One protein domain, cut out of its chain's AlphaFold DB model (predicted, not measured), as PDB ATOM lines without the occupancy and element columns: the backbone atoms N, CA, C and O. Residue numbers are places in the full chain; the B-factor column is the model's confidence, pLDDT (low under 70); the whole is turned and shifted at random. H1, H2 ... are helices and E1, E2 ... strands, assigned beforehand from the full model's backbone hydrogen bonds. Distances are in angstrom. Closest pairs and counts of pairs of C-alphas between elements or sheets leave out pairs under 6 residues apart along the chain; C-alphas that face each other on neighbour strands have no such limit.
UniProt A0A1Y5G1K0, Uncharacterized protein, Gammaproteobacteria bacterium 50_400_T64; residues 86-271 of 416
ATOM      1  N   TYR A  86     227.138 355.590 258.707       86.56
ATOM      2  CA  TYR A  86     227.346 356.371 259.929       86.56
ATOM      3  C   TYR A  86     227.821 355.501 261.082       86.56
ATOM      4  O   TYR A  86     228.802 355.852 261.730       86.56
ATOM      5  N   PHE A  87     227.166 354.365 261.324       90.12
ATOM      6  CA  PHE A  87     227.552 353.491 262.428       90.12
ATOM      7  C   PHE A  87     228.922 352.851 262.194       90.12
ATOM      8  O   PHE A  87     229.717 352.778 263.128       90.12
ATOM      9  N   ASP A  88     229.237 352.520 260.940       88.88
ATOM     10  CA  ASP A  88     230.554 352.014 260.541       88.88
ATOM     11  C   ASP A  88     231.665 353.054 260.775       88.88
ATOM     12  O   ASP A  88     232.802 352.703 261.089       88.88
ATOM     13  N   SER A  89     231.337 354.348 260.687       90.12
ATOM     14  CA  SER A  89     232.291 355.446 260.896       90.12
ATOM     15  C   SER A  89     232.606 355.755 262.366       90.12
ATOM     16  O   SER A  89     233.535 356.511 262.644       90.12
ATOM     17  N   LEU A  90     231.870 355.179 263.325       89.81
ATOM     18  CA  LEU A  90     232.038 355.500 264.750       89.81
ATOM     19  C   LEU A  90     233.315 354.908 265.369       89.81
ATOM     20  O   LEU A  90     233.667 355.258 266.498       89.81
ATOM     21  N   GLY A  91     233.997 354.002 264.662       91.25
ATOM     22  CA  GLY A  91     235.223 353.356 265.133       91.25
ATOM     23  C   GLY A  91     235.002 352.306 266.229       91.25
ATOM     24  O   GLY A  91     235.952 351.940 266.922       91.25
ATOM     25  N   PHE A  92     233.769 351.822 266.414       93.12
ATOM     26  CA  PHE A  92     233.459 350.692 267.291       93.12
ATOM     27  C   PHE A  92     232.221 349.922 266.827       93.12
ATOM     28  O   PHE A  92     231.361 350.465 266.142       93.12
ATOM     29  N   ASP A  93     232.126 348.659 267.246       93.62
ATOM     30  CA  ASP A  93     230.989 347.792 266.944       93.62
ATOM     31  C   ASP A  93     229.754 348.182 267.776       93.62
ATOM     32  O   ASP A  93     229.760 348.122 269.011       93.62
ATOM     33  N   VAL A  94     228.689 348.591 267.089       94.06
ATOM     34  CA  VAL A  94     227.378 348.908 267.681       94.06
ATOM     35  C   VAL A  94     226.445 347.689 267.752       94.06
ATOM     36  O   VAL A  94     225.314 347.783 268.244       94.06
ATOM     37  N   GLY A  95     226.919 346.529 267.301       94.50
ATOM     38  CA  GLY A  95     226.140 345.317 267.108       94.50
ATOM     39  C   GLY A  95     225.262 345.380 265.858       94.50
ATOM     40  O   GLY A  95     225.250 346.351 265.104       94.50
ATOM     41  N   GLU A  96     224.483 344.323 265.650       95.75
ATOM     42  CA  GLU A  96     223.618 344.208 264.480       95.75
ATOM     43  C   GLU A  96     222.471 345.237 264.511       95.75
ATOM     44  O   GLU A  96     221.740 345.362 265.503       95.75
ATOM     45  N   ILE A  97     222.265 345.948 263.400       95.81
ATOM     46  CA  ILE A  97     221.217 346.963 263.229       95.81
ATOM     47  C   ILE A  97     220.305 346.562 262.068       95.81
ATOM     48  O   ILE A  97     220.769 346.289 260.964       95.81
ATOM     49  N   ALA A  98     218.994 346.593 262.305       95.62
ATOM     50  CA  ALA A  98     217.987 346.507 261.262       95.62
ATOM     51  C   ALA A  98     217.596 347.915 260.804       95.62
ATOM     52  O   ALA A  98     217.385 348.824 261.615       95.62
ATOM     53  N   THR A  99     217.470 348.075 259.490       95.62
ATOM     54  CA  THR A  99     217.020 349.319 258.863       95.62
ATOM     55  C   THR A  99     215.515 349.238 258.631       95.62
ATOM     56  O   THR A  99     215.040 348.345 257.929       95.62
ATOM     57  N   ILE A 100     214.753 350.144 259.244       95.81
ATOM     58  CA  ILE A 100     213.294 350.205 259.108       95.81
ATOM     59  C   ILE A 100     212.942 351.379 258.201       95.81
ATOM     60  O   ILE A 100     212.899 352.535 258.628       95.81
ATOM     61  N   GLU A 101     212.695 351.054 256.937       95.56
ATOM     62  CA  GLU A 101     212.354 352.021 255.898       95.56
ATOM     63  C   GLU A 101     210.894 352.489 256.026       95.56
ATOM     64  O   GLU A 101     209.992 351.653 256.183       95.56
ATOM     65  N   PRO A 102     210.625 353.802 255.940       95.81
ATOM     66  CA  PRO A 102     209.271 354.312 255.821       95.81
ATOM     67  C   PRO A 102     208.695 354.066 254.430       95.81
ATOM     68  O   PRO A 102     209.403 354.089 253.424       95.81
ATOM     69  N   LEU A 103     207.371 353.897 254.370       96.31
ATOM     70  CA  LEU A 103     206.650 353.831 253.093       96.31
ATOM     71  C   LEU A 103     206.691 355.175 252.345       96.31
ATOM     72  O   LEU A 103     206.749 355.192 251.121       96.31
ATOM     73  N   ASP A 104     206.690 356.292 253.082       96.00
ATOM     74  CA  ASP A 104     206.878 357.643 252.543       96.00
ATOM     75  C   ASP A 104     208.208 358.227 253.040       96.00
ATOM     76  O   ASP A 104     208.283 358.839 254.110       96.00
ATOM     77  N   LYS A 105     209.258 358.043 252.232       94.62
ATOM     78  CA  LYS A 105     210.611 358.562 252.499       94.62
ATOM     79  C   LYS A 105     210.729 360.080 252.350       94.62
ATOM     80  O   LYS A 105     211.758 360.645 252.696       94.62
ATOM     81  N   THR A 106     209.707 360.748 251.810       93.69
ATOM     82  CA  THR A 106     209.685 362.215 251.688       93.69
ATOM     83  C   THR A 106     209.105 362.889 252.925       93.69
ATOM     84  O   THR A 106     209.373 364.067 253.164       93.69
ATOM     85  N   THR A 107     208.360 362.135 253.736       93.19
ATOM     86  CA  THR A 107     207.780 362.608 254.994       93.19
ATOM     87  C   THR A 107     208.564 362.119 256.207       93.19
ATOM     88  O   THR A 107     208.795 362.907 257.129       93.19
ATOM     89  N   PHE A 108     208.952 360.842 256.238       94.06
ATOM     90  CA  PHE A 108     209.536 360.199 257.418       94.06
ATOM     91  C   PHE A 108     210.985 359.786 257.188       94.06
ATOM     92  O   PHE A 108     211.396 359.490 256.069       94.06
ATOM     93  N   LYS A 109     211.749 359.745 258.278       92.19
ATOM     94  CA  LYS A 109     213.142 359.305 258.282       92.19
ATOM     95  C   LYS A 109     213.246 357.788 258.444       92.19
ATOM     96  O   LYS A 109     212.437 357.177 259.147       92.19
ATOM     97  N   THR A 110     214.296 357.211 257.874       93.56
ATOM     98  CA  THR A 110     214.702 355.829 258.145       93.56
ATOM     99  C   THR A 110     215.094 355.656 259.612       93.56
ATOM    100  O   THR A 110     215.759 356.517 260.204       93.56
ATOM    101  N   LEU A 111     214.651 354.551 260.218       94.06
ATOM    102  CA  LEU A 111     214.988 354.208 261.600       94.06
ATOM    103  C   LEU A 111     216.061 353.127 261.627       94.06
ATOM    104  O   LEU A 111     215.972 352.133 260.905       94.06
ATOM    105  N   TYR A 112     217.012 353.288 262.537       94.62
ATOM    106  CA  TYR A 112     218.048 352.303 262.806       94.62
ATOM    107  C   TYR A 112     217.787 351.668 264.160       94.62
ATOM    108  O   TYR A 112     217.960 352.300 265.207       94.62
ATOM    109  N   VAL A 113     217.326 350.419 264.144       94.75
ATOM    110  CA  VAL A 113     216.940 349.708 265.363       94.75
ATOM    111  C   VAL A 113     217.910 348.563 265.628       94.75
ATOM    112  O   VAL A 113     218.181 347.777 264.722       94.75
ATOM    113  N   PRO A 114     218.438 348.419 266.853       95.56
ATOM    114  CA  PRO A 114     219.190 347.228 267.205       95.56
ATOM    115  C   PRO A 114     218.398 345.958 266.885       95.56
ATOM    116  O   PRO A 114     217.186 345.882 267.115       95.56
ATOM    117  N   SER A 115     219.103 344.946 266.403       97.00
ATOM    118  CA  SER A 115     218.510 343.708 265.907       97.00
ATOM    119  C   SER A 115     219.335 342.487 266.295       97.00
ATOM    120  O   SER A 115     220.393 342.608 266.913       97.00
ATOM    121  N   TYR A 116     218.788 341.315 265.996       97.56
ATOM    122  CA  TYR A 116     219.480 340.037 266.033       97.56
ATOM    123  C   TYR A 116     218.930 339.171 264.897       97.56
ATOM    124  O   TYR A 116     217.711 338.992 264.800       97.56
ATOM    125  N   LYS A 117     219.803 338.660 264.023       97.12
ATOM    126  CA  LYS A 117     219.431 337.890 262.819       97.12
ATOM    127  C   LYS A 117     218.441 338.649 261.916       97.12
ATOM    128  O   LYS A 117     217.446 338.089 261.457       97.12
ATOM    129  N   GLY A 118     218.672 339.944 261.724       96.56
ATOM    130  CA  GLY A 118     217.875 340.863 260.910       96.56
ATOM    131  C   GLY A 118     216.528 341.258 261.517       96.56
ATOM    132  O   GLY A 118     215.798 342.049 260.924       96.56
ATOM    133  N   ILE A 119     216.174 340.729 262.693       97.00
ATOM    134  CA  ILE A 119     214.892 340.980 263.355       97.00
ATOM    135  C   ILE A 119     215.104 341.971 264.511       97.00
ATOM    136  O   ILE A 119     216.010 341.760 265.324       97.00
ATOM    137  N   PRO A 120     214.285 343.035 264.641       96.12
ATOM    138  CA  PRO A 120     214.406 343.996 265.735       96.12
ATOM    139  C   PRO A 120     214.395 343.322 267.109       96.12
ATOM    140  O   PRO A 120     213.554 342.460 267.389       96.12
ATOM    141  N   ARG A 121     215.308 343.738 267.990       93.81
ATOM    142  CA  ARG A 121     215.309 343.281 269.382       93.81
ATOM    143  C   ARG A 121     214.600 344.263 270.299       93.81
ATOM    144  O   ARG A 121     214.618 345.468 270.077       93.81
ATOM    145  N   ILE A 122     214.007 343.732 271.356       90.62
ATOM    146  CA  ILE A 122     213.303 344.485 272.391       90.62
ATOM    147  C   ILE A 122     213.816 344.079 273.771       90.62
ATOM    148  O   ILE A 122     214.308 342.966 273.953       90.62
ATOM    149  N   GLY A 123     213.671 344.961 274.756       88.75
ATOM    150  CA  GLY A 123     214.268 344.768 276.073       88.75
ATOM    151  C   GLY A 123     215.636 345.434 276.129       88.75
ATOM    152  O   GLY A 123     215.748 346.625 275.844       88.75
ATOM    153  N   LEU A 124     216.673 344.692 276.511       89.19
ATOM    154  CA  LEU A 124     217.973 345.273 276.825       89.19
ATOM    155  C   LEU A 124     218.597 346.020 275.632       89.19
ATOM    156  O   LEU A 124     218.737 345.493 274.529       89.19
ATOM    157  N   MET A 125     219.005 347.258 275.902       88.88
ATOM    158  CA  MET A 125     219.631 348.170 274.953       88.88
ATOM    159  C   MET A 125     221.149 348.154 275.133       88.88
ATOM    160  O   MET A 125     221.567 348.370 276.270       88.88
ATOM    161  N   PRO A 126     221.955 347.993 274.062       87.50
ATOM    162  CA  PRO A 126     223.410 348.023 274.157       87.50
ATOM    163  C   PRO A 126     223.949 349.220 274.919       87.50
ATOM    164  O   PRO A 126     223.528 350.361 274.697       87.50
ATOM    165  N   LYS A 127     224.925 348.956 275.781       87.31
ATOM    166  CA  LYS A 127     225.711 349.967 276.472       87.31
ATOM    167  C   LYS A 127     227.142 349.874 275.972       87.31
ATOM    168  O   LYS A 127     227.808 348.857 276.101       87.31
ATOM    169  N   TYR A 128     227.659 350.996 275.489       88.62
ATOM    170  CA  TYR A 128     229.026 351.072 274.970       88.62
ATOM    171  C   TYR A 128     230.034 351.542 276.024       88.62
ATOM    172  O   TYR A 128     231.134 351.967 275.693       88.62
ATOM    173  N   SER A 129     229.693 351.497 277.317       80.31
ATOM    174  CA  SER A 129     230.530 352.079 278.380       80.31
ATOM    175  C   SER A 129     231.959 351.525 278.410       80.31
ATOM    176  O   SER A 129     232.874 352.281 278.729       80.31
ATOM    177  N   GLN A 130     232.146 350.263 278.009       79.81
ATOM    178  CA  GLN A 130     233.441 349.566 277.963       79.81
ATOM    179  C   GLN A 130     234.272 349.855 276.702       79.81
ATOM    180  O   GLN A 130     235.436 349.474 276.634       79.81
ATOM    181  N   VAL A 131     233.702 350.523 275.696       84.06
ATOM    182  CA  VAL A 131     234.401 350.827 274.444       84.06
ATOM    183  C   VAL A 131     235.379 351.987 274.657       84.06
ATOM    184  O   VAL A 131     235.005 353.040 275.193       84.06
ATOM    185  N   ASN A 132     236.621 351.818 274.194       87.19
ATOM    186  CA  ASN A 132     237.683 352.826 274.267       87.19
ATOM    187  C   ASN A 132     237.580 353.867 273.136       87.19
ATOM    188  O   ASN A 132     238.492 354.037 272.332       87.19
ATOM    189  N   VAL A 133     236.433 354.538 273.065       89.25
ATOM    190  CA  VAL A 133     236.145 355.648 272.148       89.25
ATOM    191  C   VAL A 133     235.690 356.851 272.974       89.25
ATOM    192  O   VAL A 133     235.233 356.696 274.118       89.25
ATOM    193  N   ALA A 134     235.833 358.055 272.415       89.25
ATOM    194  CA  ALA A 134     235.409 359.287 273.062       89.25
ATOM    195  C   ALA A 134     233.955 359.185 273.554       89.25
ATOM    196  O   ALA A 134     233.064 358.680 272.870       89.25
ATOM    197  N   ARG A 135     233.719 359.655 274.783       88.12
ATOM    198  CA  ARG A 135     232.434 359.491 275.476       88.12
ATOM    199  C   ARG A 135     231.249 360.043 274.677       88.12
ATOM    200  O   ARG A 135     230.220 359.384 274.636       88.12
ATOM    201  N   HIS A 136     231.412 361.198 274.034       87.31
ATOM    202  CA  HIS A 136     230.342 361.839 273.269       87.31
ATOM    203  C   HIS A 136     229.869 360.971 272.092       87.31
ATOM    204  O   HIS A 136     228.672 360.770 271.951       87.31
ATOM    205  N   ILE A 137     230.783 360.332 271.347       87.88
ATOM    206  CA  ILE A 137     230.445 359.433 270.227       87.88
ATOM    207  C   ILE A 137     229.566 358.268 270.715       87.88
ATOM    208  O   ILE A 137     228.556 357.919 270.103       87.88
ATOM    209  N   LYS A 138     229.922 357.686 271.867       89.69
ATOM    210  CA  LYS A 138     229.159 356.596 272.495       89.69
ATOM    211  C   LYS A 138     227.775 357.048 272.948       89.69
ATOM    212  O   LYS A 138     226.792 356.325 272.760       89.69
ATOM    213  N   ASP A 139     227.710 358.226 273.561       88.19
ATOM    214  CA  ASP A 139     226.467 358.816 274.050       88.19
ATOM    215  C   ASP A 139     225.535 359.163 272.873       88.19
ATOM    216  O   ASP A 139     224.342 358.861 272.941       88.19
ATOM    217  N   ASP A 140     226.073 359.668 271.760       87.81
ATOM    218  CA  ASP A 140     225.321 359.997 270.545       87.81
ATOM    219  C   ASP A 140     224.770 358.753 269.844       87.81
ATOM    220  O   ASP A 140     223.576 358.701 269.533       87.81
ATOM    221  N   ALA A 141     225.586 357.708 269.672       90.44
ATOM    222  CA  ALA A 141     225.130 356.427 269.132       90.44
ATOM    223  C   ALA A 141     224.019 355.815 270.001       90.44
ATOM    224  O   ALA A 141     222.966 355.409 269.499       90.44
ATOM    225  N   THR A 142     224.208 355.817 271.326       89.88
ATOM    226  CA  THR A 142     223.209 355.317 272.284       89.88
ATOM    227  C   THR A 142     221.915 356.125 272.209       89.88
ATOM    228  O   THR A 142     220.823 355.551 272.184       89.88
ATOM    229  N   LYS A 143     222.015 357.458 272.171       87.75
ATOM    230  CA  LYS A 143     220.866 358.366 272.082       87.75
ATOM    231  C   LYS A 143     220.106 358.152 270.777       87.75
ATOM    232  O   LYS A 143     218.876 358.078 270.813       87.75
ATOM    233  N   ARG A 144     220.816 357.998 269.654       89.06
ATOM    234  CA  ARG A 144     220.218 357.741 268.340       89.06
ATOM    235  C   ARG A 144     219.451 356.423 268.320       89.06
ATOM    236  O   ARG A 144     218.252 356.443 268.054       89.06
ATOM    237  N   LEU A 145     220.101 355.311 268.667       91.12
ATOM    238  CA  LEU A 145     219.471 353.983 268.666       91.12
ATOM    239  C   LEU A 145     218.281 353.924 269.633       91.12
ATOM    240  O   LEU A 145     217.247 353.344 269.314       91.12
ATOM    241  N   ARG A 146     218.388 354.574 270.800       88.69
ATOM    242  CA  ARG A 146     217.283 354.673 271.764       88.69
ATOM    243  C   ARG A 146     216.091 355.435 271.188       88.69
ATOM    244  O   ARG A 146     214.955 355.005 271.369       88.69
ATOM    245  N   ASN A 147     216.337 356.565 270.529       87.06
ATOM    246  CA  ASN A 147     215.274 357.362 269.929       87.06
ATOM    247  C   ASN A 147     214.573 356.599 268.797       87.06
ATOM    248  O   ASN A 147     213.345 356.535 268.769       87.06
ATOM    249  N   ASP A 148     215.340 355.980 267.902       91.56
ATOM    250  CA  ASP A 148     214.794 355.225 266.771       91.56
ATOM    251  C   ASP A 148     214.027 353.982 267.249       91.56
ATOM    252  O   ASP A 148     212.924 353.715 266.768       91.56
ATOM    253  N   MET A 149     214.525 353.291 268.279       90.38
ATOM    254  CA  MET A 149     213.808 352.189 268.929       90.38
ATOM    255  C   MET A 149     212.501 352.657 269.591       90.38
ATOM    256  O   MET A 149     211.474 351.983 269.504       90.38
ATOM    257  N   TRP A 150     212.492 353.831 270.228       86.50
ATOM    258  CA  TRP A 150     211.268 354.394 270.802       86.50
ATOM    259  C   TRP A 150     210.220 354.735 269.732       86.50
ATOM    260  O   TRP A 150     209.031 354.447 269.926       86.50
ATOM    261  N   ILE A 151     210.645 355.282 268.587       89.56
ATOM    262  CA  ILE A 151     209.766 355.513 267.432       89.56
ATOM    263  C   ILE A 151     209.232 354.175 266.910       89.56
ATOM    264  O   ILE A 151     208.021 354.030 266.750       89.56
ATOM    265  N   TYR A 152     210.100 353.177 266.718       91.69
ATOM    266  CA  TYR A 152     209.708 351.841 266.265       91.69
ATOM    267  C   TYR A 152     208.655 351.208 267.182       91.69
ATOM    268  O   TYR A 152     207.592 350.787 266.724       91.69
ATOM    269  N   HIS A 153     208.881 351.217 268.498       86.56
ATOM    270  CA  HIS A 153     207.895 350.746 269.471       86.56
ATOM    271  C   HIS A 153     206.579 351.524 269.399       86.56
ATOM    272  O   HIS A 153     205.507 350.961 269.624       86.56
ATOM    273  N   SER A 154     206.648 352.816 269.091       86.00
ATOM    274  CA  SER A 154     205.467 353.656 268.955       86.00
ATOM    275  C   SER A 154     204.681 353.359 267.679       86.00
ATOM    276  O   SER A 154     203.449 353.359 267.726       86.00
ATOM    277  N   LEU A 155     205.359 353.027 266.578       90.19
ATOM    278  CA  LEU A 155     204.729 352.525 265.357       90.19
ATOM    279  C   LEU A 155     204.090 351.156 265.604       90.19
ATOM    280  O   LEU A 155     202.935 350.957 265.246       90.19
ATOM    281  N   ARG A 156     204.774 350.241 266.302       87.88
ATOM    282  CA  ARG A 156     204.187 348.951 266.708       87.88
ATOM    283  C   ARG A 156     202.929 349.137 267.548       87.88
ATOM    284  O   ARG A 156     201.933 348.461 267.302       87.88
ATOM    285  N   LEU A 157     202.948 350.077 268.494       82.88
ATOM    286  CA  LEU A 157     201.758 350.418 269.268       82.88
ATOM    287  C   LEU A 157     200.636 350.935 268.366       82.88
ATOM    288  O   LEU A 157     199.520 350.445 268.469       82.88
ATOM    289  N   LEU A 158     200.932 351.862 267.451       85.62
ATOM    290  CA  LEU A 158     199.942 352.384 266.508       85.62
ATOM    291  C   LEU A 158     199.325 351.267 265.647       85.62
ATOM    292  O   LEU A 158     198.110 351.241 265.481       85.62
ATOM    293  N   ALA A 159     200.141 350.323 265.168       87.06
ATOM    294  CA  ALA A 159     199.703 349.207 264.329       87.06
ATOM    295  C   ALA A 159     198.659 348.326 265.022       87.06
ATOM    296  O   ALA A 159     197.658 347.947 264.419       87.06
ATOM    297  N   VAL A 160     198.882 348.003 266.299       79.12
ATOM    298  CA  VAL A 160     197.991 347.103 267.045       79.12
ATOM    299  C   VAL A 160     196.804 347.823 267.689       79.12
ATOM    300  O   VAL A 160     195.879 347.176 268.179       79.12
ATOM    301  N   MET A 161     196.844 349.155 267.716       75.19
ATOM    302  CA  MET A 161     195.842 350.020 268.329       75.19
ATOM    303  C   MET A 161     194.946 350.737 267.322       75.19
ATOM    304  O   MET A 161     194.246 351.673 267.703       75.19
ATOM    305  N   ASP A 162     194.961 350.347 266.053       73.81
ATOM    306  CA  ASP A 162     194.244 351.068 264.999       73.81
ATOM    307  C   ASP A 162     192.750 351.286 265.338       73.81
ATOM    308  O   ASP A 162     192.214 352.370 265.126       73.81
ATOM    309  N   GLU A 163     192.117 350.322 266.018       71.56
ATOM    310  CA  GLU A 163     190.726 350.403 266.504       71.56
ATOM    311  C   GLU A 163     190.489 351.439 267.624       71.56
ATOM    312  O   GLU A 163     189.354 351.826 267.909       71.56
ATOM    313  N   HIS A 164     191.545 351.867 268.316       69.06
ATOM    314  CA  HIS A 164     191.502 352.847 269.407       69.06
ATOM    315  C   HIS A 164     192.043 354.217 268.998       69.06
ATOM    316  O   HIS A 164     191.747 355.213 269.658       69.06
ATOM    317  N   VAL A 165     192.823 354.271 267.920       71.56
ATOM    318  CA  VAL A 165     193.357 355.498 267.326       71.56
ATOM    319  C   VAL A 165     192.478 355.875 266.129       71.56
ATOM    320  O   VAL A 165     192.944 355.991 264.997       71.56
ATOM    321  N   THR A 166     191.172 356.022 266.370       73.75
ATOM    322  CA  THR A 166     190.213 356.464 265.346       73.75
ATOM    323  C   THR A 166     190.301 357.971 265.140       73.75
ATOM    324  O   THR A 166     190.731 358.698 266.038       73.75
ATOM    325  N   ASP A 167     189.866 358.445 263.973       71.25
ATOM    326  CA  ASP A 167     189.846 359.878 263.665       71.25
ATOM    327  C   ASP A 167     188.986 360.632 264.695       71.25
ATOM    328  O   ASP A 167     189.437 361.614 265.272       71.25
ATOM    329  N   GLU A 168     187.836 360.066 265.082       70.38
ATOM    330  CA  GLU A 168     186.986 360.582 266.164       70.38
ATOM    331  C   GLU A 168     187.731 360.695 267.512       70.38
ATOM    332  O   GLU A 168     187.645 361.716 268.194       70.38
ATOM    333  N   ALA A 169     188.491 359.666 267.913       67.38
ATOM    334  CA  ALA A 169     189.230 359.674 269.179       67.38
ATOM    335  C   ALA A 169     190.391 360.680 269.171       67.38
ATOM    336  O   ALA A 169     190.741 361.240 270.215       67.38
ATOM    337  N   LEU A 170     190.988 360.905 268.002       67.94
ATOM    338  CA  LEU A 170     192.059 361.873 267.795       67.94
ATOM    339  C   LEU A 170     191.523 363.310 267.727       67.94
ATOM    340  O   LEU A 170     192.163 364.222 268.255       67.94
ATOM    341  N   GLU A 171     190.339 363.517 267.153       66.75
ATOM    342  CA  GLU A 171     189.660 364.816 267.086       66.75
ATOM    343  C   GLU A 171     189.053 365.238 268.433       66.75
ATOM    344  O   GLU A 171     189.110 366.416 268.793       66.75
ATOM    345  N   ALA A 172     188.548 364.293 269.237       61.81
ATOM    346  CA  ALA A 172     187.947 364.572 270.548       61.81
ATOM    347  C   ALA A 172     188.900 365.283 271.535       61.81
ATOM    348  O   ALA A 172     188.455 366.007 272.435       61.81
ATOM    349  N   VAL A 173     190.215 365.114 271.363       55.94
ATOM    350  CA  VAL A 173     191.237 365.788 272.181       55.94
ATOM    351  C   VAL A 173     191.459 367.242 271.753       55.94
ATOM    352  O   VAL A 173     191.796 368.073 272.589       55.94
ATOM    353  N   ALA A 174     191.218 367.582 270.485       52.62
ATOM    354  CA  ALA A 174     191.354 368.955 269.996       52.62
ATOM    355  C   ALA A 174     190.214 369.880 270.469       52.62
ATOM    356  O   ALA A 174     190.337 371.100 270.385       52.62
ATOM    357  N   VAL A 175     189.098 369.311 270.945       45.50
ATOM    358  CA  VAL A 175     187.881 370.053 271.330       45.50
ATOM    359  C   VAL A 175     187.677 370.116 272.844       45.50
ATOM    360  O   VAL A 175     187.028 371.033 273.338       45.50
ATOM    361  N   SER A 176     188.229 369.167 273.605       41.75
ATOM    362  CA  SER A 176     188.027 369.098 275.052       41.75
ATOM    363  C   SER A 176     189.346 369.206 275.815       41.75
ATOM    364  O   SER A 176     190.308 368.501 275.534       41.75
ATOM    365  N   ALA A 177     189.371 370.027 276.871       40.69
ATOM    366  CA  ALA A 177     190.494 370.110 277.815       40.69
ATOM    367  C   ALA A 177     190.735 368.801 278.606       40.69
ATOM    368  O   ALA A 177     191.577 368.754 279.503       40.69
ATOM    369  N   LYS A 178     189.972 367.736 278.319       41.22
ATOM    370  CA  LYS A 178     190.079 366.430 278.966       41.22
ATOM    371  C   LYS A 178     190.569 365.416 277.933       41.22
ATOM    372  O   LYS A 178     189.789 365.018 277.075       41.22
ATOM    373  N   PRO A 179     191.831 364.966 278.005       49.31
ATOM    374  CA  PRO A 179     192.352 364.008 277.043       49.31
ATOM    375  C   PRO A 179     191.493 362.738 277.043       49.31
ATOM    376  O   PRO A 179     191.256 362.140 278.099       49.31
ATOM    377  N   TYR A 180     191.042 362.311 275.857       44.09
ATOM    378  CA  TYR A 180     190.477 360.979 275.669       44.09
ATOM    379  C   TYR A 180     191.496 359.974 276.205       44.09
ATOM    380  O   TYR A 180     192.637 359.921 275.743       44.09
ATOM    381  N   SER A 181     191.106 359.243 277.244       50.34
ATOM    382  CA  SER A 181     191.958 358.254 277.885       50.34
ATOM    383  C   SER A 181     191.304 356.890 277.787       50.34
ATOM    384  O   SER A 181     190.195 356.676 278.279       50.34
ATOM    385  N   VAL A 182     191.996 355.946 277.156       49.66
ATOM    386  CA  VAL A 182     191.622 354.540 277.264       49.66
ATOM    387  C   VAL A 182     192.159 354.053 278.599       49.66
ATOM    388  O   VAL A 182     193.369 354.036 278.817       49.66
ATOM    389  N   ARG A 183     191.243 353.708 279.505       45.53
ATOM    390  CA  ARG A 183     191.558 353.050 280.772       45.53
ATOM    391  C   ARG A 183     191.447 351.559 280.584       45.53
ATOM    392  O   ARG A 183     190.346 351.077 280.351       45.53
ATOM    393  N   GLY A 184     192.512 350.827 280.862       47.16
ATOM    394  CA  GLY A 184     192.309 349.431 281.195       47.16
ATOM    395  C   GLY A 184     193.451 348.809 281.960       47.16
ATOM    396  O   GLY A 184     194.462 349.442 282.253       47.16
ATOM    397  N   LYS A 185     193.196 347.567 282.357       43.81
ATOM    398  CA  LYS A 185     194.112 346.760 283.150       43.81
ATOM    399  C   LYS A 185     194.962 345.932 282.202       43.81
ATOM    400  O   LYS A 185     194.423 345.280 281.311       43.81
ATOM    401  N   THR A 186     196.266 345.970 282.408       42.50
ATOM    402  CA  THR A 186     197.270 345.183 281.681       42.50
ATOM    403  C   THR A 186     197.322 343.736 282.180       42.50
ATOM    404  O   THR A 186     197.674 342.843 281.416       42.50
ATOM    405  N   ARG A 187     196.906 343.479 283.433       44.91
ATOM    406  CA  ARG A 187     196.815 342.142 284.048       44.91
ATOM    407  C   ARG A 187     195.609 341.996 284.981       44.91
ATOM    408  O   ARG A 187     195.092 342.978 285.514       44.91
ATOM    409  N   SER A 188     195.187 340.755 285.244       41.94
ATOM    410  CA  SER A 188     194.124 340.440 286.217       41.94
ATOM    411  C   SER A 188     194.506 340.755 287.670       41.94
ATOM    412  O   SER A 188     193.609 340.977 288.482       41.94
ATOM    413  N   PHE A 189     195.806 340.811 287.987       39.53
ATOM    414  CA  PHE A 189     196.330 340.951 289.355       39.53
ATOM    415  C   PHE A 189     196.953 342.319 289.674       39.53
ATOM    416  O   PHE A 189     197.318 342.563 290.821       39.53
ATOM    417  N   GLU A 190     197.043 343.245 288.712       47.16
ATOM    418  CA  GLU A 190     197.512 344.601 289.009       47.16
ATOM    419  C   GLU A 190     196.438 345.364 289.792       47.16
ATOM    420  O   GLU A 190     195.444 345.868 289.261       47.16
ATOM    421  N   LYS A 191     196.648 345.424 291.106       46.06
ATOM    422  CA  LYS A 191     195.789 346.124 292.060       46.06
ATOM    423  C   LYS A 191     195.938 347.658 291.958       46.06
ATOM    424  O   LYS A 191     195.117 348.358 292.541       46.06
ATOM    425  N   TYR A 192     196.918 348.182 291.195       42.97
ATOM    426  CA  TYR A 192     197.378 349.573 291.357       42.97
ATOM    427  C   TYR A 192     197.708 350.440 290.123       42.97
ATOM    428  O   TYR A 192     198.128 351.573 290.335       42.97
ATOM    429  N   ALA A 193     197.460 350.060 288.864       43.84
ATOM    430  CA  ALA A 193     197.650 351.028 287.768       43.84
ATOM    431  C   ALA A 193     196.590 350.917 286.668       43.84
ATOM    432  O   ALA A 193     196.622 350.044 285.807       43.84
ATOM    433  N   LEU A 194     195.638 351.852 286.672       49.00
ATOM    434  CA  LEU A 194     194.906 352.187 285.455       49.00
ATOM    435  C   LEU A 194     195.833 353.060 284.612       49.00
ATOM    436  O   LEU A 194     196.049 354.226 284.942       49.00
ATOM    437  N   PHE A 195     196.381 352.516 283.530       52.00
ATOM    438  CA  PHE A 195     197.071 353.347 282.553       52.00
ATOM    439  C   PHE A 195     196.022 354.139 281.774       52.00
ATOM    440  O   PHE A 195     195.132 353.559 281.155       52.00
ATOM    441  N   ASN A 196     196.115 355.468 281.828       55.09
ATOM    442  CA  ASN A 196     195.369 356.349 280.938       55.09
ATOM    443  C   ASN A 196     196.189 356.484 279.650       55.09
ATOM    444  O   ASN A 196     197.195 357.195 279.623       55.09
ATOM    445  N   TYR A 197     195.796 355.780 278.592       63.03
ATOM    446  CA  TYR A 197     196.397 355.982 277.276       63.03
ATOM    447  C   TYR A 197     195.697 357.125 276.553       63.03
ATOM    448  O   TYR A 197     194.503 357.029 276.286       63.03
ATOM    449  N   THR A 198     196.444 358.162 276.187       66.94
ATOM    450  CA  THR A 198     195.942 359.256 275.356       66.94
ATOM    451  C   THR A 198     196.560 359.164 273.959       66.94
ATOM    452  O   THR A 198     197.763 359.413 273.824       66.94
ATOM    453  N   PRO A 199     195.765 358.830 272.921       70.19
ATOM    454  CA  PRO A 199     196.253 358.696 271.549       70.19
ATOM    455  C   PRO A 199     197.008 359.929 271.041       70.19
ATOM    456  O   PRO A 199     198.042 359.792 270.396       70.19
ATOM    457  N   SER A 200     196.552 361.140 271.377       67.00
ATOM    458  CA  SER A 200     197.169 362.378 270.883       67.00
ATOM    459  C   SER A 200     198.607 362.584 271.373       67.00
ATOM    460  O   SER A 200     199.459 362.974 270.581       67.00
ATOM    461  N   TYR A 201     198.926 362.259 272.635       68.81
ATOM    462  CA  TYR A 201     200.312 362.307 273.128       68.81
ATOM    463  C   TYR A 201     201.199 361.279 272.427       68.81
ATOM    464  O   TYR A 201     202.377 361.531 272.186       68.81
ATOM    465  N   HIS A 202     200.632 360.121 272.084       74.81
ATOM    466  CA  HIS A 202     201.344 359.089 271.340       74.81
ATOM    467  C   HIS A 202     201.687 359.550 269.920       74.81
ATOM    468  O   HIS A 202     202.831 359.430 269.484       74.81
ATOM    469  N   ILE A 203     200.712 360.144 269.229       79.06
ATOM    470  CA  ILE A 203     200.892 360.719 267.894       79.06
ATOM    471  C   ILE A 203     201.889 361.883 267.916       79.06
ATOM    472  O   ILE A 203     202.788 361.914 267.082       79.06
ATOM    473  N   ALA A 204     201.805 362.779 268.904       72.62
ATOM    474  CA  ALA A 204     202.776 363.862 269.080       72.62
ATOM    475  C   ALA A 204     204.206 363.340 269.303       72.62
ATOM    476  O   ALA A 204     205.173 364.008 268.952       72.62
ATOM    477  N   GLY A 205     204.354 362.136 269.857       74.88
ATOM    478  CA  GLY A 205     205.643 361.468 269.948       74.88
ATOM    479  C   GLY A 205     206.169 360.962 268.603       74.88
ATOM    480  O   GLY A 205     207.340 361.159 268.266       74.88
ATOM    481  N   LEU A 206     205.287 360.366 267.801       86.06
ATOM    482  CA  LEU A 206     205.606 359.859 266.462       86.06
ATOM    483  C   LEU A 206     205.986 360.956 265.461       86.06
ATOM    484  O   LEU A 206     206.683 360.666 264.494       86.06
ATOM    485  N   VAL A 207     205.630 362.213 265.733       84.69
ATOM    486  CA  VAL A 207     206.117 363.389 264.992       84.69
ATOM    487  C   VAL A 207     207.645 363.400 264.893       84.69
ATOM    488  O   VAL A 207     208.184 363.744 263.851       84.69
ATOM    489  N   SER A 208     208.374 362.934 265.915       81.69
ATOM    490  CA  SER A 208     209.846 362.852 265.878       81.69
ATOM    491  C   SER A 208     210.415 361.917 264.792       81.69
ATOM    492  O   SER A 208     211.626 361.934 264.544       81.69
ATOM    493  N   ALA A 209     209.572 361.104 264.147       83.62
ATOM    494  CA  ALA A 209     209.916 360.295 262.981       83.62
ATOM    495  C   ALA A 209     209.924 361.092 261.668       83.62
ATOM    496  O   ALA A 209     210.432 360.597 260.666       83.62
ATOM    497  N   MET A 210     209.352 362.295 261.644       87.25
ATOM    498  CA  MET A 210     209.296 363.127 260.447       87.25
ATOM    499  C   MET A 210     210.654 363.730 260.092       87.25
ATOM    500  O   MET A 210     211.502 363.974 260.956       87.25
ATOM    501  N   LEU A 211     210.828 364.012 258.804       87.56
ATOM    502  CA  LEU A 211     211.930 364.821 258.304       87.56
ATOM    503  C   LEU A 211     211.768 366.288 258.739       87.56
ATOM    504  O   LEU A 211     210.633 366.765 258.844       87.56
ATOM    505  N   PRO A 212     212.873 367.035 258.934       86.56
ATOM    506  CA  PRO A 212     212.825 368.429 259.385       86.56
ATOM    507  C   PRO A 212     211.894 369.317 258.555       86.56
ATOM    508  O   PRO A 212     211.053 370.011 259.111       86.56
ATOM    509  N   LYS A 213     211.953 369.207 257.223       87.56
ATOM    510  CA  LYS A 213     211.097 369.987 256.316       87.56
ATOM    511  C   LYS A 213     209.603 369.756 256.568       87.56
ATOM    512  O   LYS A 213     208.809 370.680 256.449       87.56
ATOM    513  N   THR A 214     209.222 368.525 256.891       89.69
ATOM    514  CA  THR A 214     207.835 368.162 257.193       89.69
ATOM    515  C   THR A 214     207.436 368.659 258.577       89.69
ATOM    516  O   THR A 214     206.331 369.167 258.748       89.69
ATOM    517  N   LEU A 215     208.338 368.562 259.560       88.12
ATOM    518  CA  LEU A 215     208.126 369.140 260.890       88.12
ATOM    519  C   LEU A 215     207.852 370.641 260.807       88.12
ATOM    520  O   LEU A 215     206.923 371.123 261.461       88.12
ATOM    521  N   ASP A 216     208.608 371.350 259.965       88.25
ATOM    522  CA  ASP A 216     208.478 372.796 259.806       88.25
ATOM    523  C   ASP A 216     207.063 373.216 259.374       88.25
ATOM    524  O   ASP A 216     206.556 374.239 259.833       88.25
ATOM    525  N   LEU A 217     206.377 372.394 258.568       89.81
ATOM    526  CA  LEU A 217     205.006 372.662 258.107       89.81
ATOM    527  C   LEU A 217     203.984 372.708 259.250       89.81
ATOM    528  O   LEU A 217     202.993 373.433 259.161       89.81
ATOM    529  N   TYR A 218     204.202 371.925 260.308       89.44
ATOM    530  CA  TYR A 218     203.217 371.729 261.374       89.44
ATOM    531  C   TYR A 218     203.591 372.398 262.691       89.44
ATOM    532  O   TYR A 218     202.707 372.623 263.515       89.44
ATOM    533  N   PHE A 219     204.870 372.702 262.912       87.50
ATOM    534  CA  PHE A 219     205.383 373.148 264.212       87.50
ATOM    535  C   PHE A 219     206.138 374.474 264.160       87.50
ATOM    536  O   PHE A 219     206.701 374.878 265.176       87.50
ATOM    537  N   CYS A 220     206.152 375.165 263.018       84.88
ATOM    538  CA  CYS A 220     206.859 376.432 262.884       84.88
ATOM    539  C   CYS A 220     205.941 377.551 262.401       84.88
ATOM    540  O   CYS A 220     205.075 377.380 261.545       84.88
ATOM    541  N   ASP A 221     206.145 378.729 262.988       76.88
ATOM    542  CA  ASP A 221     205.437 379.950 262.607       76.88
ATOM    543  C   ASP A 221     206.045 380.573 261.336       76.88
ATOM    544  O   ASP A 221     205.338 381.162 260.521       76.88
ATOM    545  N   THR A 222     207.353 380.362 261.147       70.56
ATOM    546  CA  THR A 222     208.148 380.729 259.966       70.56
ATOM    547  C   THR A 222     208.795 379.480 259.364       70.56
ATOM    548  O   THR A 222     208.926 378.467 260.042       70.56
ATOM    549  N   ASN A 223     209.241 379.540 258.107       61.94
ATOM    550  CA  ASN A 223     209.745 378.384 257.346       61.94
ATOM    551  C   ASN A 223     211.050 377.743 257.880       61.94
ATOM    552  O   ASN A 223     211.669 376.975 257.146       61.94
ATOM    553  N   LYS A 224     211.529 378.094 259.083       66.25
ATOM    554  CA  LYS A 224     212.746 377.524 259.677       66.25
ATOM    555  C   LYS A 224     212.628 377.425 261.197       66.25
ATOM    556  O   LYS A 224     212.825 378.423 261.892       66.25
ATOM    557  N   CYS A 225     212.387 376.227 261.719       73.62
ATOM    558  CA  CYS A 225     212.763 375.919 263.094       73.62
ATOM    559  C   CYS A 225     214.206 375.410 263.154       73.62
ATOM    560  O   CYS A 225     214.722 374.811 262.213       73.62
ATOM    561  N   SER A 226     214.867 375.633 264.289       69.38
ATOM    562  CA  SER A 226     216.142 374.989 264.592       69.38
ATOM    563  C   SER A 226     215.899 373.860 265.590       69.38
ATOM    564  O   SER A 226     215.307 374.080 266.648       69.38
ATOM    565  N   TYR A 227     216.370 372.655 265.267       70.12
ATOM    566  CA  TYR A 227     216.232 371.463 266.111       70.12
ATOM    567  C   TYR A 227     217.598 370.930 266.574       70.12
ATOM    568  O   TYR A 227     217.882 369.746 266.385       70.12
ATOM    569  N   PRO A 228     218.463 371.754 267.197       57.66
ATOM    570  CA  PRO A 228     219.850 371.372 267.472       57.66
ATOM    571  C   PRO A 228     219.960 370.162 268.412       57.66
ATOM    572  O   PRO A 228     220.949 369.444 268.389       57.66
ATOM    573  N   ASN A 229     218.920 369.897 269.212       59.09
ATOM    574  CA  ASN A 229     218.852 368.772 270.146       59.09
ATOM    575  C   ASN A 229     217.743 367.762 269.803       59.09
ATOM    576  O   ASN A 229     217.355 366.961 270.659       59.09
ATOM    577  N   GLY A 230     217.235 367.797 268.566       66.56
ATOM    578  CA  GLY A 230     216.047 367.064 268.136       66.56
ATOM    579  C   GLY A 230     214.745 367.830 268.380       66.56
ATOM    580  O   GLY A 230     214.728 368.939 268.920       66.56
ATOM    581  N   PHE A 231     213.634 367.234 267.946       67.25
ATOM    582  CA  PHE A 231     212.307 367.816 268.112       67.25
ATOM    583  C   PHE A 231     211.875 367.773 269.585       67.25
ATOM    584  O   PHE A 231     211.725 366.697 270.164       67.25
ATOM    585  N   ASN A 232     211.644 368.947 270.181       67.62
ATOM    586  CA  ASN A 232     211.022 369.086 271.494       67.62
ATOM    587  C   ASN A 232     209.780 369.986 271.369       67.62
ATOM    588  O   ASN A 232     209.934 371.195 271.171       67.62
ATOM    589  N   PRO A 233     208.558 369.438 271.499       60.28
ATOM    590  CA  PRO A 233     207.334 370.216 271.325       60.28
ATOM    591  C   PRO A 233     207.216 371.370 272.332       60.28
ATOM    592  O   PRO A 233     206.660 372.409 271.981       60.28
ATOM    593  N   SER A 234     207.792 371.242 273.535       63.84
ATOM    594  CA  SER A 234     207.772 372.300 274.555       63.84
ATOM    595  C   SER A 234     208.597 373.526 274.164       63.84
ATOM    596  O   SER A 234     208.232 374.640 274.521       63.84
ATOM    597  N   ASN A 235     209.687 373.342 273.413       65.12
ATOM    598  CA  ASN A 235     210.563 374.445 273.007       65.12
ATOM    599  C   ASN A 235     210.045 375.175 271.758       65.12
ATOM    600  O   ASN A 235     210.407 376.324 271.532       65.12
ATOM    601  N   ASN A 236     209.194 374.519 270.965       63.59
ATOM    602  CA  ASN A 236     208.718 375.030 269.677       63.59
ATOM    603  C   ASN A 236     207.279 375.573 269.729       63.59
ATOM    604  O   ASN A 236     206.724 375.935 268.699       63.59
ATOM    605  N   GLY A 237     206.664 375.627 270.918       68.38
ATOM    606  CA  GLY A 237     205.302 376.138 271.118       68.38
ATOM    607  C   GLY A 237     204.171 375.215 270.663       68.38
ATOM    608  O   GLY A 237     203.018 375.631 270.623       68.38
ATOM    609  N   GLY A 238     204.477 373.953 270.356       83.00
ATOM    610  CA  GLY A 238     203.488 372.979 269.903       83.00
ATOM    611  C   GLY A 238     202.999 373.211 268.468       83.00
ATOM    612  O   GLY A 238     203.721 373.719 267.613       83.00
ATOM    613  N   TRP A 239     201.779 372.753 268.184       86.44
ATOM    614  CA  TRP A 239     201.185 372.799 266.846       86.44
ATOM    615  C   TRP A 239     201.033 374.241 266.348       86.44
ATOM    616  O   TRP A 239     200.499 375.095 267.047       86.44
ATOM    617  N   GLY A 240     201.472 374.503 265.118       85.69
ATOM    618  CA  GLY A 240     201.474 375.819 264.483       85.69
ATOM    619  C   GLY A 240     202.646 376.731 264.872       85.69
ATOM    620  O   GLY A 240     202.772 377.806 264.280       85.69
ATOM    621  N   GLY A 241     203.490 376.327 265.827       86.12
ATOM    622  CA  GLY A 241     204.676 377.066 266.269       86.12
ATOM    623  C   GLY A 241     204.458 378.040 267.432       86.12
ATOM    624  O   GLY A 241     203.352 378.214 267.936       86.12
ATOM    625  N   ILE A 242     205.542 378.703 267.851       84.12
ATOM    626  CA  ILE A 242     205.630 379.486 269.100       84.12
ATOM    627  C   ILE A 242     204.613 380.624 269.259       84.12
ATOM    628  O   ILE A 242     204.204 380.903 270.383       84.12
ATOM    629  N   ASN A 243     204.153 381.232 268.163       84.75
ATOM    630  CA  ASN A 243     203.143 382.298 268.196       84.75
ATOM    631  C   ASN A 243     201.772 381.841 267.666       84.75
ATOM    632  O   ASN A 243     200.934 382.673 267.306       84.75
ATOM    633  N   ALA A 244     201.527 380.532 267.564       85.25
ATOM    634  CA  ALA A 244     200.249 380.035 267.079       85.25
ATOM    635  C   ALA A 244     199.120 380.353 268.061       85.25
ATOM    636  O   ALA A 244     199.113 379.911 269.208       85.25
ATOM    637  N   ASN A 245     198.108 381.071 267.576       85.88
ATOM    638  CA  ASN A 245     196.824 381.128 268.263       85.88
ATOM    639  C   ASN A 245     196.085 379.782 268.155       85.88
ATOM    640  O   ASN A 245     196.444 378.914 267.353       85.88
ATOM    641  N   GLU A 246     195.007 379.628 268.929       82.88
ATOM    642  CA  GLU A 246     194.224 378.385 268.986       82.88
ATOM    643  C   GLU A 246     193.758 377.895 267.603       82.88
ATOM    644  O   GLU A 246     193.785 376.699 267.317       82.88
ATOM    645  N   PHE A 247     193.407 378.815 266.700       86.38
ATOM    646  CA  PHE A 247     192.947 378.478 265.356       86.38
ATOM    647  C   PHE A 247     194.085 377.969 264.471       86.38
ATOM    648  O   PHE A 247     193.887 377.017 263.714       86.38
ATOM    649  N   LYS A 248     195.271 378.586 264.544       87.69
ATOM    650  CA  LYS A 248     196.453 378.145 263.794       87.69
ATOM    651  C   LYS A 248     196.929 376.783 264.292       87.69
ATOM    652  O   LYS A 248     197.135 375.894 263.468       87.69
ATOM    653  N   ALA A 249     197.012 376.601 265.608       85.44
ATOM    654  CA  ALA A 249     197.371 375.322 266.213       85.44
ATOM    655  C   ALA A 249     196.395 374.212 265.801       85.44
ATOM    656  O   ALA A 249     196.813 373.125 265.397       85.44
ATOM    657  N   ARG A 250     195.089 374.503 265.821       84.44
ATOM    658  CA  ARG A 250     194.054 373.539 265.434       84.44
ATOM    659  C   ARG A 250     194.076 373.195 263.946       84.44
ATOM    660  O   ARG A 250     193.899 372.028 263.613       84.44
ATOM    661  N   ARG A 251     194.316 374.166 263.056       88.75
ATOM    662  CA  ARG A 251     194.510 373.888 261.621       88.75
ATOM    663  C   ARG A 251     195.726 372.993 261.393       88.75
ATOM    664  O   ARG A 251     195.571 371.951 260.775       88.75
ATOM    665  N   ALA A 252     196.878 373.335 261.976       89.06
ATOM    666  CA  ALA A 252     198.097 372.535 261.845       89.06
ATOM    667  C   ALA A 252     197.901 371.091 262.337       89.06
ATOM    668  O   ALA A 252     198.279 370.146 261.647       89.06
ATOM    669  N   TYR A 253     197.256 370.912 263.495       87.38
ATOM    670  CA  TYR A 253     196.907 369.585 264.002       87.38
ATOM    671  C   TYR A 253     195.982 368.833 263.039       87.38
ATOM    672  O   TYR A 253     196.293 367.716 262.641       87.38
ATOM    673  N   ASN A 254     194.866 369.438 262.628       86.12
ATOM    674  CA  ASN A 254     193.903 368.788 261.739       86.12
ATOM    675  C   ASN A 254     194.526 368.419 260.384       86.12
ATOM    676  O   ASN A 254     194.278 367.326 259.876       86.12
ATOM    677  N   ASP A 255     195.365 369.290 259.824       90.56
ATOM    678  CA  ASP A 255     196.058 369.045 258.560       90.56
ATOM    679  C   ASP A 255     197.038 367.871 258.687       90.56
ATOM    680  O   ASP A 255     197.072 367.001 257.812       90.56
ATOM    681  N   TYR A 256     197.775 367.785 259.800       90.50
ATOM    682  CA  TYR A 256     198.623 366.634 260.116       90.50
ATOM    683  C   TYR A 256     197.799 365.348 260.262       90.50
ATOM    684  O   TYR A 256     198.155 364.301 259.710       90.50
ATOM    685  N   MET A 257     196.685 365.413 260.998       86.69
ATOM    686  CA  MET A 257     195.817 364.258 261.229       86.69
ATOM    687  C   MET A 257     195.229 363.735 259.921       86.69
ATOM    688  O   MET A 257     195.179 362.526 259.708       86.69
ATOM    689  N   LYS A 258     194.852 364.637 259.017       89.06
ATOM    690  CA  LYS A 258     194.291 364.293 257.712       89.06
ATOM    691  C   LYS A 258     195.343 363.780 256.726       89.06
ATOM    692  O   LYS A 258     195.043 362.891 255.937       89.06
ATOM    693  N   THR A 259     196.550 364.344 256.750       92.81
ATOM    694  CA  THR A 259     197.539 364.137 255.677       92.81
ATOM    695  C   THR A 259     198.601 363.107 256.047       92.81
ATOM    696  O   THR A 259     198.882 362.199 255.267       92.81
ATOM    697  N   GLU A 260     199.176 363.206 257.246       92.62
ATOM    698  CA  GLU A 260     200.377 362.442 257.610       92.62
ATOM    699  C   GLU A 260     200.064 361.242 258.507       92.62
ATOM    700  O   GLU A 260     200.726 360.205 258.424       92.62
ATOM    701  N   THR A 261     199.005 361.320 259.319       89.12
ATOM    702  CA  THR A 261     198.593 360.184 260.161       89.12
ATOM    703  C   THR A 261     198.191 358.942 259.354       89.12
ATOM    704  O   THR A 261     198.599 357.847 259.752       89.12
ATOM    705  N   PRO A 262     197.470 359.030 258.215       91.25
ATOM    706  CA  PRO A 262     197.183 357.854 257.390       91.25
ATOM    707  C   PRO A 262     198.454 357.160 256.889       91.25
ATOM    708  O   PRO A 262     198.531 355.930 256.894       91.25
ATOM    709  N   LYS A 263     199.487 357.936 256.540       94.12
ATOM    710  CA  LYS A 263     200.788 357.408 256.114       94.12
ATOM    711  C   LYS A 263     201.524 356.719 257.265       94.12
ATOM    712  O   LYS A 263     202.039 355.617 257.081       94.12
ATOM    713  N   LEU A 264     201.507 357.308 258.469       91.62
ATOM    714  CA  LEU A 264     202.037 356.669 259.683       91.62
ATOM    715  C   LEU A 264     201.319 355.358 260.001       91.62
ATOM    716  O   LEU A 264     201.977 354.368 260.311       91.62
ATOM    717  N   LYS A 265     199.984 355.333 259.922       90.50
ATOM    718  CA  LYS A 265     199.186 354.118 260.141       90.50
ATOM    719  C   LYS A 265     199.534 353.036 259.118       90.50
ATOM    720  O   LYS A 265     199.687 351.877 259.498       90.50
ATOM    721  N   ALA A 266     199.690 353.401 257.846       94.00
ATOM    722  CA  ALA A 266     200.104 352.469 256.799       94.00
ATOM    723  C   ALA A 266     201.505 351.897 257.069       94.00
ATOM    724  O   ALA A 266     201.679 350.680 257.032       94.00
ATOM    725  N   TRP A 267     202.473 352.749 257.423       95.38
ATOM    726  CA  TRP A 267     203.825 352.307 257.774       95.38
ATOM    727  C   TRP A 267     203.831 351.411 259.014       95.38
ATOM    728  O   TRP A 267     204.427 350.341 259.010       95.38
ATOM    729  N   ALA A 268     203.099 351.789 260.059       93.19
ATOM    730  CA  ALA A 268     202.946 350.982 261.262       93.19
ATOM    731  C   ALA A 268     202.411 349.572 260.947       93.19
ATOM    732  O   ALA A 268     202.955 348.582 261.441       93.19
ATOM    733  N   LYS A 269     201.384 349.468 260.091       93.19
ATOM    734  CA  LYS A 269     200.787 348.190 259.666       93.19
ATOM    735  C   LYS A 269     201.718 347.328 258.813       93.19
ATOM    736  O   LYS A 269     201.561 346.111 258.828       93.19
ATOM    737  N   SER A 270     202.673 347.920 258.093       95.19
ATOM    738  CA  SER A 270     203.638 347.159 257.289       95.19
ATOM    739  C   SER A 270     204.771 346.546 258.118       95.19
ATOM    740  O   SER A 270     205.544 345.750 257.593       95.19
ATOM    741  N   LEU A 271     204.908 346.913 259.398       94.25
ATOM    742  CA  LEU A 271     205.956 346.374 260.262       94.25
ATOM    743  C   LEU A 271     205.677 344.911 260.631       94.25
ATOM    744  O   LEU A 271     204.559 344.547 261.007       94.25
TER     745      LEU A 271
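What this domain is: This is residues 86 to 271 of the 416 residues of an uncharacterized protein of Gammaproteobacteria bacterium 50_400_T64 (UniProt A0A1Y5G1K0). One long helix, H1, runs over a small three-strand sheet, E1 E2 E3, with its residues 144 to 153, and its last part meets a group of shorter helices: H3 and H6 pack on H1, while H2, H5 and H4 lie farther out. From this helical side a thin hairpin, E4 and E5, leads to a loop whose residues 187 to 192 stick out. The printed part has 186 residues with five strands and six helices, in the order E1 E2 E3 H1 H2 E4 E5 H3 H4 H5 H6; both sheets, E1 E2 E3 and E4 E5, are antiparallel, and the class is mixed, helices and strands. It is compact, with a radius of gyration of the C-alphas of 18.2 A, and spans 52 by 50 by 30 A.

How they stand to each other: E1, residues 97 to 100, E2, residues 111 to 116, and E3, residues 119 to 123, form a meander, each strand the antiparallel neighbour of the one before. N 98 and O 113 are 2.8 A apart, and N 116 and O 119 2.9 A, within hydrogen-bond range. H1, residues 135 to 160, is on this sheet at a height of 7.8 A; the closest C-alphas of H1 and E2, Asp 148 and Leu 111, are 5.3 A apart. H1 touches H3, residues 199 to 209, with its residues 148 to 155 alone, at a steep tilt of 45 degrees, opposite ways, closest at the C-alphas of Ile 151 and Leu 206, 6.1 A. With residues 155 to 160 alone it touches H6, residues 261 to 270, about perpendicular at 87 degrees, closest at the C-alphas of Leu 155 and Ala 268, 4.7 A. H2, residues 167 to 175, touches H3, with the C-alphas of Leu 170 and Ser 200 closest at 6.0 A. H5, residues 246 to 259, touches H2 at a shallow tilt of 8 degrees, opposite ways, with the C-alphas of Ala 174 and Arg 250 closest at 7.0 A. H4, residues 212 to 219, touches H5, with the C-alphas of Tyr 218 and Ala 252 closest at 5.2 A. E4, residues 182 to 184, and E5, residues 195 to 197, form a hairpin, with N 182 and O 197 2.9 A apart; both are apart from H1. Every O i to N i+4 pair is within hydrogen-bond range in H1, H5 and H6, against 5 of 7 in H3, 2 of 4 in H4 and 2 of 5 in H2, where 3 of 6 O i to N i+3 pairs are.

Where its parts are: E1 begins at C-alpha 97 (221.217, 346.963, 263.229). H1 measures 37.6 A, H5 19.8 A, H3 16.2 A and E2 15.5 A. H6 ends at C-alpha 270 (203.638, 347.159, 257.289).

The domain as a whole: The two C-alphas farthest apart, those of Asn 132 and Val 175, are 52.8 A apart. The printed part has no cut. The links E3 to H1, 11 residues, and H4 to H5, 26 residues, are long. Mean pLDDT of the printed part is 79.9; 46 residues are under 70, among them 169 to 198 and 228 to 237.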